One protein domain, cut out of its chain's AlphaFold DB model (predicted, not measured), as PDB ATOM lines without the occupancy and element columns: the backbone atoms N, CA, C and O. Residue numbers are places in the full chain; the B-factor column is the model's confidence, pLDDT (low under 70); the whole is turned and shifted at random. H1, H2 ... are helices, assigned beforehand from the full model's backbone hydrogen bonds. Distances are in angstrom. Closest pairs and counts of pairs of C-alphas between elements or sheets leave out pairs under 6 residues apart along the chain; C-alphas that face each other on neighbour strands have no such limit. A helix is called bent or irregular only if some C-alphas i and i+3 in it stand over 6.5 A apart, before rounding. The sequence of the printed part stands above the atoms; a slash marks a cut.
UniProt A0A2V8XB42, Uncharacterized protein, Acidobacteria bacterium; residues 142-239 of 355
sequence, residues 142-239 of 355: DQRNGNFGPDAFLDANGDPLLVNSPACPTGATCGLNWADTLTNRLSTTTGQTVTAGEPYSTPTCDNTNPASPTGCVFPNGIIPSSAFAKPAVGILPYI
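AT A GLANCE: This is residues 142 to 239 of the 355 residues of an uncharacterized protein of Acidobacteria bacterium (UniProt A0A2V8XB42). There is little regular structure: long loops wind through the middle, with three short helices set apart among them and H3 at one far end. The loop of residues 154 to 177 reaches 26 A from the mean of the C-alphas. The printed part has 98 residues, with H1, H2 and H3 in chain order and no named strand; the class is all helix, with only 22 residues in named elements. It is compact, with a radius of gyration of the C-alphas of 14.4 A and spans of 40 by 37 by 30 A.

IN THESE COORDINATES: H2, residues 178 to 186, runs 11.9 A from C-alpha 178 at (274.575, 214.629, 234.340). H3, residues 230 to 238, runs 14.4 A to C-alpha 238 at (272.685, 217.173, 261.096); it is only just irregular, with C-alphas 234 and 237 7.0 A apart. H1 is residues 150 to 153.

HOW THE PARTS SIT: H2 is apart from H1 and H3, with no C-alphas within 8 A. H1 and H3 are apart too. Every O i to N i+4 pair is within hydrogen-bond range in H2, 3 of 5 in H3; H1 is too short for one.

THE WHOLE: The C-alphas farthest apart, of Ala 211 and Tyr 238, are 41.5 A apart. The printed part has no cut. Both links are long. Residues 165 to 176 and 206 to 215 have pLDDT under 70.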
ATOM      1  N   ASP A 142     285.383 223.287 254.802       86.38
ATOM      2  CA  ASP A 142     285.595 223.746 253.426       86.38
ATOM      3  C   ASP A 142     284.809 222.904 252.418       86.38
ATOM      4  O   ASP A 142     284.079 223.449 251.588       86.38
ATOM      5  N   GLN A 143     284.842 221.577 252.559       87.31
ATOM      6  CA  GLN A 143     284.096 220.661 251.693       87.31
ATOM      7  C   GLN A 143     282.578 220.843 251.825       87.31
ATOM      8  O   GLN A 143     281.849 220.738 250.839       87.31
ATOM      9  N   ARG A 144     282.073 221.183 253.020       86.44
ATOM     10  CA  ARG A 144     280.652 221.529 253.234       86.44
ATOM     11  C   ARG A 144     280.231 222.800 252.514       86.44
ATOM     12  O   ARG A 144     279.075 222.907 252.115       86.44
ATOM     13  N   ASN A 145     281.161 223.731 252.339       87.00
ATOM     14  CA  ASN A 145     280.970 224.940 251.547       87.00
ATOM     15  C   ASN A 145     281.288 224.722 250.056       87.00
ATOM     16  O   ASN A 145     281.221 225.668 249.277       87.00
ATOM     17  N   GLY A 146     281.601 223.484 249.656       86.38
ATOM     18  CA  GLY A 146     281.860 223.101 248.272       86.38
ATOM     19  C   GLY A 146     283.303 223.243 247.819       86.38
ATOM     20  O   GLY A 146     283.575 222.997 246.651       86.38
ATOM     21  N   ASN A 147     284.235 223.595 248.701       88.88
ATOM     22  CA  ASN A 147     285.649 223.678 248.360       88.88
ATOM     23  C   ASN A 147     286.334 222.317 248.565       88.88
ATOM     24  O   ASN A 147     286.578 221.900 249.697       88.88
ATOM     25  N   PHE A 148     286.636 221.627 247.463       87.69
ATOM     26  CA  PHE A 148     287.346 220.344 247.466       87.69
ATOM     27  C   PHE A 148     288.792 220.461 246.966       87.69
ATOM     28  O   PHE A 148     289.565 219.518 247.126       87.69
ATOM     29  N   GLY A 149     289.159 221.609 246.388       87.19
ATOM     30  CA  GLY A 149     290.399 221.781 245.641       87.19
ATOM     31  C   GLY A 149     290.381 221.052 244.288       87.19
ATOM     32  O   GLY A 149     289.573 220.146 244.066       87.19
ATOM     33  N   PRO A 150     291.249 221.451 243.345       81.38
ATOM     34  CA  PRO A 150     291.263 220.883 241.997       81.38
ATOM     35  C   PRO A 150     291.687 219.405 241.974       81.38
ATOM     36  O   PRO A 150     291.193 218.643 241.146       81.38
ATOM     37  N   ASP A 151     292.540 218.984 242.912       83.88
ATOM     38  CA  ASP A 151     293.084 217.620 242.978       83.88
ATOM     39  C   ASP A 151     292.014 216.560 243.280       83.88
ATOM     40  O   ASP A 151     292.154 215.404 242.889       83.88
ATOM     41  N   ALA A 152     290.905 216.946 243.923       84.88
ATOM     42  CA  ALA A 152     289.782 216.049 244.200       84.88
ATOM     43  C   ALA A 152     289.036 215.589 242.932       84.88
ATOM     44  O   ALA A 152     288.185 214.701 243.006       84.88
ATOM     45  N   PHE A 153     289.338 216.196 241.780       86.56
ATOM     46  CA  PHE A 153     288.722 215.906 240.488       86.56
ATOM     47  C   PHE A 153     289.688 215.246 239.503       86.56
ATOM     48  O   PHE A 153     289.420 215.252 238.303       86.56
ATOM     49  N   LEU A 154     290.791 214.679 239.988       84.00
ATOM     50  CA  LEU A 154     291.724 213.893 239.189       84.00
ATOM     51  C   LEU A 154     291.512 212.394 239.444       84.00
ATOM     52  O   LEU A 154     291.065 211.983 240.516       84.00
ATOM     53  N   ASP A 155     291.808 211.567 238.448       82.25
ATOM     54  CA  ASP A 155     291.842 210.117 238.598       82.25
ATOM     55  C   ASP A 155     293.156 209.640 239.250       82.25
ATOM     56  O   ASP A 155     294.030 210.427 239.617       82.25
ATOM     57  N   ALA A 156     293.315 208.323 239.409       81.75
ATOM     58  CA  ALA A 156     294.513 207.740 240.020       81.75
ATOM     59  C   ALA A 156     295.813 207.996 239.228       81.75
ATOM     60  O   ALA A 156     296.897 207.850 239.792       81.75
ATOM     61  N   ASN A 157     295.714 208.363 237.946       83.06
ATOM     62  CA  ASN A 157     296.842 208.701 237.078       83.06
ATOM     63  C   ASN A 157     297.117 210.216 237.041       83.06
ATOM     64  O   ASN A 157     298.101 210.634 236.433       83.06
ATOM     65  N   GLY A 158     296.289 211.028 237.710       79.00
ATOM     66  CA  GLY A 158     296.366 212.487 237.675       79.00
ATOM     67  C   GLY A 158     295.628 213.118 236.491       79.00
ATOM     68  O   GLY A 158     295.768 214.323 236.275       79.00
ATOM     69  N   ASP A 159     294.842 212.342 235.740       82.19
ATOM     70  CA  ASP A 159     294.059 212.840 234.611       82.19
ATOM     71  C   ASP A 159     292.723 213.442 235.092       82.19
ATOM     72  O   ASP A 159     292.105 212.918 236.023       82.19
ATOM     73  N   PRO A 160     292.221 214.531 234.478       81.50
ATOM     74  CA  PRO A 160     290.963 215.149 234.888       81.50
ATOM     75  C   PRO A 160     289.753 214.224 234.738       81.50
ATOM     76  O   PRO A 160     289.500 213.660 233.673       81.50
ATOM     77  N   LEU A 161     288.926 214.153 235.781       83.88
ATOM     78  CA  LEU A 161     287.617 213.520 235.712       83.88
ATOM     79  C   LEU A 161     286.691 214.354 234.824       83.88
ATOM     80  O   LEU A 161     286.487 215.551 235.044       83.88
ATOM     81  N   LEU A 162     286.096 213.694 233.833       82.94
ATOM     82  CA  LEU A 162     285.214 214.323 232.855       82.94
ATOM     83  C   LEU A 162     283.738 214.120 233.215       82.94
ATOM     84  O   LEU A 162     283.339 213.094 233.778       82.94
ATOM     85  N   VAL A 163     282.899 215.080 232.830       80.75
ATOM     86  CA  VAL A 163     281.439 214.970 232.892       80.75
ATOM     87  C   VAL A 163     280.989 213.841 231.966       80.75
ATOM     88  O   VAL A 163     280.954 213.987 230.743       80.75
ATOM     89  N   ASN A 164     280.616 212.703 232.550       73.81
ATOM     90  CA  ASN A 164     280.054 211.586 231.802       73.81
ATOM     91  C   ASN A 164     278.555 211.810 231.569       73.81
ATOM     92  O   ASN A 164     277.787 212.035 232.505       73.81
ATOM     93  N   SER A 165     278.124 211.748 230.315       65.62
ATOM     94  CA  SER A 165     276.712 211.754 229.933       65.62
ATOM     95  C   SER A 165     276.546 210.810 228.742       65.62
ATOM     96  O   SER A 165     276.848 211.204 227.614       65.62
ATOM     97  N   PRO A 166     276.154 209.542 228.967       62.97
ATOM     98  CA  PRO A 166     275.974 208.599 227.872       62.97
ATOM     99  C   PRO A 166     274.913 209.129 226.899       62.97
ATOM    100  O   PRO A 166     273.866 209.617 227.327       62.97
ATOM    101  N   ALA A 167     275.192 209.051 225.593       57.91
ATOM    102  CA  ALA A 167     274.301 209.571 224.558       57.91
ATOM    103  C   ALA A 167     272.925 208.899 224.668       57.91
ATOM    104  O   ALA A 167     272.817 207.677 224.548       57.91
ATOM    105  N   CYS A 168     271.876 209.690 224.907       54.75
ATOM    106  CA  CYS A 168     270.520 209.172 224.994       54.75
ATOM    107  C   CYS A 168     269.826 209.268 223.629       54.75
ATOM    108  O   CYS A 168     269.707 210.375 223.100       54.75
ATOM    109  N   PRO A 169     269.354 208.153 223.039       59.16
ATOM    110  CA  PRO A 169     268.566 208.200 221.815       59.16
ATOM    111  C   PRO A 169     267.295 209.029 222.013       59.16
ATOM    112  O   PRO A 169     266.632 208.933 223.048       59.16
ATOM    113  N   THR A 170     266.922 209.808 220.997       55.53
ATOM    114  CA  THR A 170     265.707 210.628 221.006       55.53
ATOM    115  C   THR A 170     264.480 209.764 221.318       55.53
ATOM    116  O   THR A 170     264.136 208.870 220.550       55.53
ATOM    117  N   GLY A 171     263.822 210.021 222.454       55.56
ATOM    118  CA  GLY A 171     262.624 209.294 222.897       55.56
ATOM    119  C   GLY A 171     262.858 208.153 223.899       55.56
ATOM    120  O   GLY A 171     261.884 207.532 224.323       55.56
ATOM    121  N   ALA A 172     264.100 207.883 224.317       55.88
ATOM    122  CA  ALA A 172     264.402 206.916 225.376       55.88
ATOM    123  C   ALA A 172     264.513 207.584 226.761       55.88
ATOM    124  O   ALA A 172     264.966 208.718 226.893       55.88
ATOM    125  N   THR A 173     264.137 206.863 227.823       51.22
ATOM    126  CA  THR A 173     264.473 207.226 229.211       51.22
ATOM    127  C   THR A 173     265.805 206.587 229.574       51.22
ATOM    128  O   THR A 173     265.874 205.474 230.092       51.22
ATOM    129  N   CYS A 174     266.892 207.277 229.253       55.81
ATOM    130  CA  CYS A 174     268.216 206.898 229.726       55.81
ATOM    131  C   CYS A 174     268.378 207.321 231.193       55.81
ATOM    132  O   CYS A 174     267.634 208.172 231.687       55.81
ATOM    133  N   GLY A 175     269.335 206.724 231.910       58.00
ATOM    134  CA  GLY A 175     269.710 207.185 233.253       58.00
ATOM    135  C   GLY A 175     270.075 208.679 233.278       58.00
ATOM    136  O   GLY A 175     270.181 209.319 232.236       58.00
ATOM    137  N   LEU A 176     270.254 209.242 234.476       60.88
ATOM    138  CA  LEU A 176     270.478 210.679 234.692       60.88
ATOM    139  C   LEU A 176     271.517 211.274 233.714       60.88
ATOM    140  O   LEU A 176     272.696 210.937 233.797       60.88
ATOM    141  N   ASN A 177     271.088 212.184 232.828       76.81
ATOM    142  CA  ASN A 177     272.004 213.015 232.046       76.81
ATOM    143  C   ASN A 177     272.632 214.049 232.989       76.81
ATOM    144  O   ASN A 177     271.970 214.981 233.462       76.81
ATOM    145  N   TRP A 178     273.900 213.835 233.327       80.50
ATOM    146  CA  TRP A 178     274.575 214.629 234.340       80.50
ATOM    147  C   TRP A 178     274.947 216.028 233.837       80.50
ATOM    148  O   TRP A 178     274.804 216.984 234.598       80.50
ATOM    149  N   ALA A 179     275.299 216.177 232.555       81.44
ATOM    150  CA  ALA A 179     275.551 217.475 231.926       81.44
ATOM    151  C   ALA A 179     274.296 218.369 231.944       81.44
ATOM    152  O   ALA A 179     274.358 219.517 232.390       81.44
ATOM    153  N   ASP A 180     273.127 217.823 231.590       82.75
ATOM    154  CA  ASP A 180     271.852 218.556 231.663       82.75
ATOM    155  C   ASP A 180     271.474 218.890 233.111       82.75
ATOM    156  O   ASP A 180     270.975 219.974 233.415       82.75
ATOM    157  N   THR A 181     271.707 217.956 234.039       83.50
ATOM    158  CA  THR A 181     271.411 218.163 235.463       83.50
ATOM    159  C   THR A 181     272.252 219.301 236.036       83.50
ATOM    160  O   THR A 181     271.721 220.151 236.753       83.50
ATOM    161  N   LEU A 182     273.547 219.336 235.717       83.12
ATOM    162  CA  LEU A 182     274.448 220.402 236.141       83.12
ATOM    163  C   LEU A 182     274.114 221.723 235.457       83.12
ATOM    164  O   LEU A 182     274.009 222.726 236.154       83.12
ATOM    165  N   THR A 183     273.838 221.723 234.152       83.69
ATOM    166  CA  THR A 183     273.385 222.916 233.418       83.69
ATOM    167  C   THR A 183     272.135 223.517 234.055       83.69
ATOM    168  O   THR A 183     272.093 224.712 234.338       83.69
ATOM    169  N   ASN A 184     271.127 222.705 234.378       84.75
ATOM    170  CA  ASN A 184     269.901 223.188 235.022       84.75
ATOM    171  C   ASN A 184     270.152 223.777 236.422       84.75
ATOM    172  O   ASN A 184     269.471 224.717 236.833       84.75
ATOM    173  N   ARG A 185     271.123 223.240 237.169       84.31
ATOM    174  CA  ARG A 185     271.472 223.727 238.513       84.31
ATOM    175  C   ARG A 185     272.366 224.968 238.487       84.31
ATOM    176  O   ARG A 185     272.175 225.865 239.303       84.31
ATOM    177  N   LEU A 186     273.315 225.029 237.556       83.31
ATOM    178  CA  LEU A 186     274.327 226.082 237.464       83.31
ATOM    179  C   LEU A 186     273.854 227.286 236.645       83.31
ATOM    180  O   LEU A 186     274.104 228.413 237.059       83.31
ATOM    181  N   SER A 187     273.099 227.092 235.559       80.88
ATOM    182  CA  SER A 187     272.629 228.189 234.689       80.88
ATOM    183  C   SER A 187     271.888 229.296 235.445       80.88
ATOM    184  O   SER A 187     272.058 230.472 235.146       80.88
ATOM    185  N   THR A 188     271.124 228.941 236.480       71.81
ATOM    186  CA  THR A 188     270.374 229.903 237.305       71.81
ATOM    187  C   THR A 188     271.243 230.727 238.259       71.81
ATOM    188  O   THR A 188     270.802 231.774 238.721       71.81
ATOM    189  N   THR A 189     272.454 230.260 238.580       70.12
ATOM    190  CA  THR A 189     273.323 230.862 239.609       70.12
ATOM    191  C   THR A 189     274.609 231.442 239.025       70.12
ATOM    192  O   THR A 189     275.014 232.534 239.403       70.12
ATOM    193  N   THR A 190     275.250 230.727 238.100       71.19
ATOM    194  CA  THR A 190     276.519 231.107 237.463       71.19
ATOM    195  C   THR A 190     276.375 231.392 235.967       71.19
ATOM    196  O   THR A 190     277.330 231.851 235.351       71.19
ATOM    197  N   GLY A 191     275.209 231.124 235.360       72.12
ATOM    198  CA  GLY A 191     275.001 231.285 233.915       72.12
ATOM    199  C   GLY A 191     275.751 230.261 233.053       72.12
ATOM    200  O   GLY A 191     275.788 230.405 231.834       72.12
ATOM    201  N   GLN A 192     276.353 229.241 233.671       74.94
ATOM    202  CA  GLN A 192     277.188 228.250 232.998       74.94
ATOM    203  C   GLN A 192     276.354 227.115 232.391       74.94
ATOM    204  O   GLN A 192     275.491 226.537 233.057       74.94
ATOM    205  N   THR A 193     276.665 226.771 231.142       79.94
ATOM    206  CA  THR A 193     276.199 225.552 230.469       79.94
ATOM    207  C   THR A 193     277.302 224.507 230.552       79.94
ATOM    208  O   THR A 193     278.463 224.842 230.340       79.94
ATOM    209  N   VAL A 194     276.936 223.269 230.880       79.75
ATOM    210  CA  VAL A 194     277.859 222.142 231.026       79.75
ATOM    211  C   VAL A 194     277.621 221.145 229.904       79.75
ATOM    212  O   VAL A 194     276.489 220.703 229.694       79.75
ATOM    213  N   THR A 195     278.693 220.757 229.223       79.56
ATOM    214  CA  THR A 195     278.667 219.787 228.122       79.56
ATOM    215  C   THR A 195     279.308 218.465 228.540       79.56
ATOM    216  O   THR A 195     280.194 218.404 229.393       79.56
ATOM    217  N   ALA A 196     278.867 217.368 227.927       78.25
ATOM    218  CA  ALA A 196     279.511 216.070 228.097       78.25
ATOM    219  C   ALA A 196     280.981 216.123 227.640       78.25
ATOM    220  O   ALA A 196     281.279 216.654 226.571       78.25
ATOM    221  N   GLY A 197     281.884 215.540 228.431       74.38
ATOM    222  CA  GLY A 197     283.323 215.531 228.150       74.38
ATOM    223  C   GLY A 197     284.100 216.734 228.696       74.38
ATOM    224  O   GLY A 197     285.323 216.735 228.594       74.38
ATOM    225  N   GLU A 198     283.436 217.719 229.309       80.44
ATOM    226  CA  GLU A 198     284.124 218.804 230.021       80.44
ATOM    227  C   GLU A 198     284.770 218.289 231.323       80.44
ATOM    228  O   GLU A 198     284.158 217.477 232.027       80.44
ATOM    229  N   PRO A 199     285.986 218.741 231.679       83.00
ATOM    230  CA  PRO A 199     286.600 218.408 232.960       83.00
ATOM    231  C   PRO A 199     285.876 219.100 234.121       83.00
ATOM    232  O   PRO A 199     285.530 220.284 234.047       83.00
ATOM    233  N   TYR A 200     285.680 218.384 235.233       82.81
ATOM    234  CA  TYR A 200     285.091 218.985 236.433       82.81
ATOM    235  C   TYR A 200     285.991 220.066 237.019       82.81
ATOM    236  O   TYR A 200     285.530 221.172 237.274       82.81
ATOM    237  N   SER A 201     287.269 219.764 237.224       85.06
ATOM    238  CA  SER A 201     288.274 220.724 237.661       85.06
ATOM    239  C   SER A 201     289.661 220.230 237.278       85.06
ATOM    240  O   SER A 201     289.879 219.025 237.163       85.06
ATOM    241  N   THR A 202     290.597 221.156 237.102       78.31
ATOM    242  CA  THR A 202     292.029 220.868 236.980       78.31
ATOM    243  C   THR A 202     292.806 221.930 237.758       78.31
ATOM    244  O   THR A 202     292.305 223.048 237.917       78.31
ATOM    245  N   PRO A 203     294.044 221.653 238.204       74.25
ATOM    246  CA  PRO A 203     294.881 222.666 238.857       74.25
ATOM    247  C   PRO A 203     295.186 223.880 237.969       74.25
ATOM    248  O   PRO A 203     295.546 224.942 238.463       74.25
ATOM    249  N   THR A 204     295.056 223.718 236.651       70.94
ATOM    250  CA  THR A 204     295.280 224.769 235.654       70.94
ATOM    251  C   THR A 204     294.021 225.562 235.314       70.94
ATOM    252  O   THR A 204     294.145 226.598 234.670       70.94
ATOM    253  N   CYS A 205     292.841 225.100 235.742       71.56
ATOM    254  CA  CYS A 205     291.555 225.733 235.487       71.56
ATOM    255  C   CYS A 205     291.251 226.834 236.504       71.56
ATOM    256  O   CYS A 205     290.697 226.587 237.582       71.56
ATOM    257  N   ASP A 206     291.538 228.066 236.104       62.12
ATOM    258  CA  ASP A 206     291.246 229.267 236.875       62.12
ATOM    259  C   ASP A 206     290.443 230.255 236.023       62.12
ATOM    260  O   ASP A 206     290.916 230.761 235.006       62.12
ATOM    261  N   ASN A 207     289.207 230.543 236.440       57.72
ATOM    262  CA  ASN A 207     288.341 231.520 235.776       57.72
ATOM    263  C   ASN A 207     288.738 232.977 236.069       57.72
ATOM    264  O   ASN A 207     288.157 233.892 235.487       57.72
ATOM    265  N   THR A 208     289.725 233.201 236.941       54.06
ATOM    266  CA  THR A 208     290.358 234.506 237.158       54.06
ATOM    267  C   THR A 208     291.574 234.729 236.250       54.06
ATOM    268  O   THR A 208     291.993 235.874 236.070       54.06
ATOM    269  N   ASN A 209     292.086 233.672 235.600       49.94
ATOM    270  CA  ASN A 209     293.208 233.739 234.669       49.94
ATOM    271  C   ASN A 209     292.748 233.574 233.202       49.94
ATOM    272  O   ASN A 209     292.478 232.454 232.758       49.94
ATOM    273  N   PRO A 210     292.729 234.648 232.391       49.19
ATOM    274  CA  PRO A 210     292.323 234.582 230.985       49.19
ATOM    275  C   PRO A 210     293.261 233.757 230.077       49.19
ATOM    276  O   PRO A 210     292.934 233.558 228.910       49.19
ATOM    277  N   ALA A 211     294.407 233.273 230.579       47.34
ATOM    278  CA  ALA A 211     295.318 232.371 229.865       47.34
ATOM    279  C   ALA A 211     295.067 230.869 230.137       47.34
ATOM    280  O   ALA A 211     295.766 230.025 229.574       47.34
ATOM    281  N   SER A 212     294.102 230.520 230.997       51.59
ATOM    282  CA  SER A 212     293.736 229.125 231.278       51.59
ATOM    283  C   SER A 212     293.065 228.467 230.058       51.59
ATOM    284  O   SER A 212     292.206 229.099 229.435       51.59
ATOM    285  N   PRO A 213     293.383 227.199 229.714       51.56
ATOM    286  CA  PRO A 213     292.646 226.462 228.691       51.56
ATOM    287  C   PRO A 213     291.164 226.351 229.086       51.56
ATOM    288  O   PRO A 213     290.815 226.315 230.264       51.56
ATOM    289  N   THR A 214     290.307 226.371 228.071       56.88
ATOM    290  CA  THR A 214     288.852 226.543 228.104       56.88
ATOM    291  C   THR A 214     288.145 225.827 229.268       56.88
ATOM    292  O   THR A 214     288.112 224.604 229.311       56.88
ATOM    293  N   GLY A 215     287.559 226.631 230.167       66.75
ATOM    294  CA  GLY A 215     286.452 226.345 231.095       66.75
ATOM    295  C   GLY A 215     286.341 224.948 231.721       66.75
ATOM    296  O   GLY A 215     285.797 224.036 231.112       66.75
ATOM    297  N   CYS A 216     286.707 224.820 232.998       77.75
ATOM    298  CA  CYS A 216     286.241 223.713 233.838       77.75
ATOM    299  C   CYS A 216     284.849 223.989 234.426       77.75
ATOM    300  O   CYS A 216     284.448 225.142 234.612       77.75
ATOM    301  N   VAL A 217     284.132 222.925 234.793       81.12
ATOM    302  CA  VAL A 217     282.805 223.032 235.427       81.12
ATOM    303  C   VAL A 217     282.876 223.682 236.815       81.12
ATOM    304  O   VAL A 217     282.020 224.486 237.175       81.12
ATOM    305  N   PHE A 218     283.919 223.368 237.580       86.50
ATOM    306  CA  PHE A 218     284.187 223.855 238.932       86.50
ATOM    307  C   PHE A 218     285.612 224.429 239.007       86.50
ATOM    308  O   PHE A 218     286.551 223.720 239.386       86.50
ATOM    309  N   PRO A 219     285.821 225.705 238.631       82.00
ATOM    310  CA  PRO A 219     287.117 226.371 238.766       82.00
ATOM    311  C   PRO A 219     287.645 226.304 240.206       82.00
ATOM    312  O   PRO A 219     286.864 226.389 241.157       82.00
ATOM    313  N   ASN A 220     288.960 226.126 240.372       80.31
ATOM    314  CA  ASN A 220     289.621 225.940 241.678       80.31
ATOM    315  C   ASN A 220     289.073 224.774 242.538       80.31
ATOM    316  O   ASN A 220     289.343 224.697 243.735       80.31
ATOM    317  N   GLY A 221     288.286 223.868 241.949       82.94
ATOM    318  CA  GLY A 221     287.634 222.762 242.652       82.94
ATOM    319  C   GLY A 221     286.516 223.196 243.603       82.94
ATOM    320  O   GLY A 221     286.216 222.487 244.568       82.94
ATOM    321  N   ILE A 222     285.914 224.363 243.354       87.44
ATOM    322  CA  ILE A 222     284.806 224.894 244.151       87.44
ATOM    323  C   ILE A 222     283.482 224.539 243.471       87.44
ATOM    324  O   ILE A 222     283.152 225.064 242.408       87.44
ATOM    325  N   ILE A 223     282.702 223.669 244.106       87.81
ATOM    326  CA  ILE A 223     281.339 223.327 243.704       87.81
ATOM    327  C   ILE A 223     280.374 224.362 244.304       87.81
ATOM    328  O   ILE A 223     280.227 224.415 245.527       87.81
ATOM    329  N   PRO A 224     279.654 225.154 243.492       86.06
ATOM    330  CA  PRO A 224     278.649 226.077 244.005       86.06
ATOM    331  C   PRO A 224     277.527 225.336 244.742       86.06
ATOM    332  O   PRO A 224     277.064 224.284 244.298       86.06
ATOM    333  N   SER A 225     277.007 225.919 245.824       82.56
ATOM    334  CA  SER A 225     275.908 225.328 246.608       82.56
ATOM    335  C   SER A 225     274.630 225.082 245.793       82.56
ATOM    336  O   SER A 225     273.837 224.207 246.141       82.56
ATOM    337  N   SER A 226     274.438 225.787 244.673       82.25
ATOM    338  CA  SER A 226     273.350 225.544 243.718       82.25
ATOM    339  C   SER A 226     273.467 224.207 242.979       82.25
ATOM    340  O   SER A 226     272.449 223.622 242.603       82.25
ATOM    341  N   ALA A 227     274.683 223.677 242.812       84.81
ATOM    342  CA  ALA A 227     274.920 222.361 242.224       84.81
ATOM    343  C   ALA A 227     274.620 221.212 243.202       84.81
ATOM    344  O   ALA A 227     274.394 220.075 242.765       84.81
ATOM    345  N   PHE A 228     274.555 221.486 244.510       85.94
ATOM    346  CA  PHE A 228     274.249 220.474 245.514       85.94
ATOM    347  C   PHE A 228     272.823 219.942 245.357       85.94
ATOM    348  O   PHE A 228     271.872 220.652 245.028       85.94
ATOM    349  N   ALA A 229     272.648 218.647 245.616       83.50
ATOM    350  CA  ALA A 229     271.318 218.064 245.650       83.50
ATOM    351  C   ALA A 229     270.523 218.664 246.825       83.50
ATOM    352  O   ALA A 229     270.997 218.650 247.959       83.50
ATOM    353  N   LYS A 230     269.288 219.127 246.581       82.19
ATOM    354  CA  LYS A 230     268.417 219.704 247.629       82.19
ATOM    355  C   LYS A 230     268.293 218.824 248.889       82.19
ATOM    356  O   LYS A 230     268.386 219.372 249.985       82.19
ATOM    357  N   PRO A 231     268.152 217.482 248.786       81.75
ATOM    358  CA  PRO A 231     268.146 216.621 249.968       81.75
ATOM    359  C   PRO A 231     269.469 216.640 250.747       81.75
ATOM    360  O   PRO A 231     269.449 216.597 251.970       81.75
ATOM    361  N   ALA A 232     270.613 216.740 250.061       80.19
ATOM    362  CA  ALA A 232     271.927 216.757 250.703       80.19
ATOM    363  C   ALA A 232     272.124 218.026 251.546       80.19
ATOM    364  O   ALA A 232     272.570 217.931 252.686       80.19
ATOM    365  N   VAL A 233     271.701 219.189 251.033       83.81
ATOM    366  CA  VAL A 233     271.729 220.463 251.778       83.81
ATOM    367  C   VAL A 233     270.871 220.388 253.044       83.81
ATOM    368  O   VAL A 233     271.275 220.892 254.086       83.81
ATOM    369  N   GLY A 234     269.712 219.722 252.982       83.19
ATOM    370  CA  GLY A 234     268.833 219.549 254.142       83.19
ATOM    371  C   GLY A 234     269.396 218.624 255.228       83.19
ATOM    372  O   GLY A 234     269.044 218.780 256.393       83.19
ATOM    373  N   ILE A 235     270.269 217.678 254.867       82.94
ATOM    374  CA  ILE A 235     270.859 216.704 255.803       82.94
ATOM    375  C   ILE A 235     272.183 217.216 256.393       82.94
ATOM    376  O   ILE A 235     272.499 216.901 257.539       82.94
ATOM    377  N   LEU A 236     272.937 218.035 255.653       82.50
ATOM    378  CA  LEU A 236     274.278 218.503 256.029       82.50
ATOM    379  C   LEU A 236     274.380 219.116 257.446       82.50
ATOM    380  O   LEU A 236     275.350 218.797 258.139       82.50
ATOM    381  N   PRO A 237     273.414 219.926 257.934       83.94
ATOM    382  CA  PRO A 237     273.461 220.488 259.290       83.94
ATOM    383  C   PRO A 237     273.376 219.443 260.408       83.94
ATOM    384  O   PRO A 237     273.824 219.702 261.520       83.94
ATOM    385  N   TYR A 238     272.814 218.265 260.126       80.62
ATOM    386  CA  TYR A 238     272.685 217.173 261.096       80.62
ATOM    387  C   TYR A 238     273.930 216.278 261.155       80.62
ATOM    388  O   TYR A 238     274.023 215.413 262.023       80.62
ATOM    389  N   ILE A 239     274.887 216.473 260.244       78.56
ATOM    390  CA  ILE A 239     276.161 215.756 260.243       78.56
ATOM    391  C   ILE A 239     277.163 216.582 261.070       78.56
ATOM    392  O   ILE A 239     277.403 217.739 260.713       78.56
TER     393      ILE A 239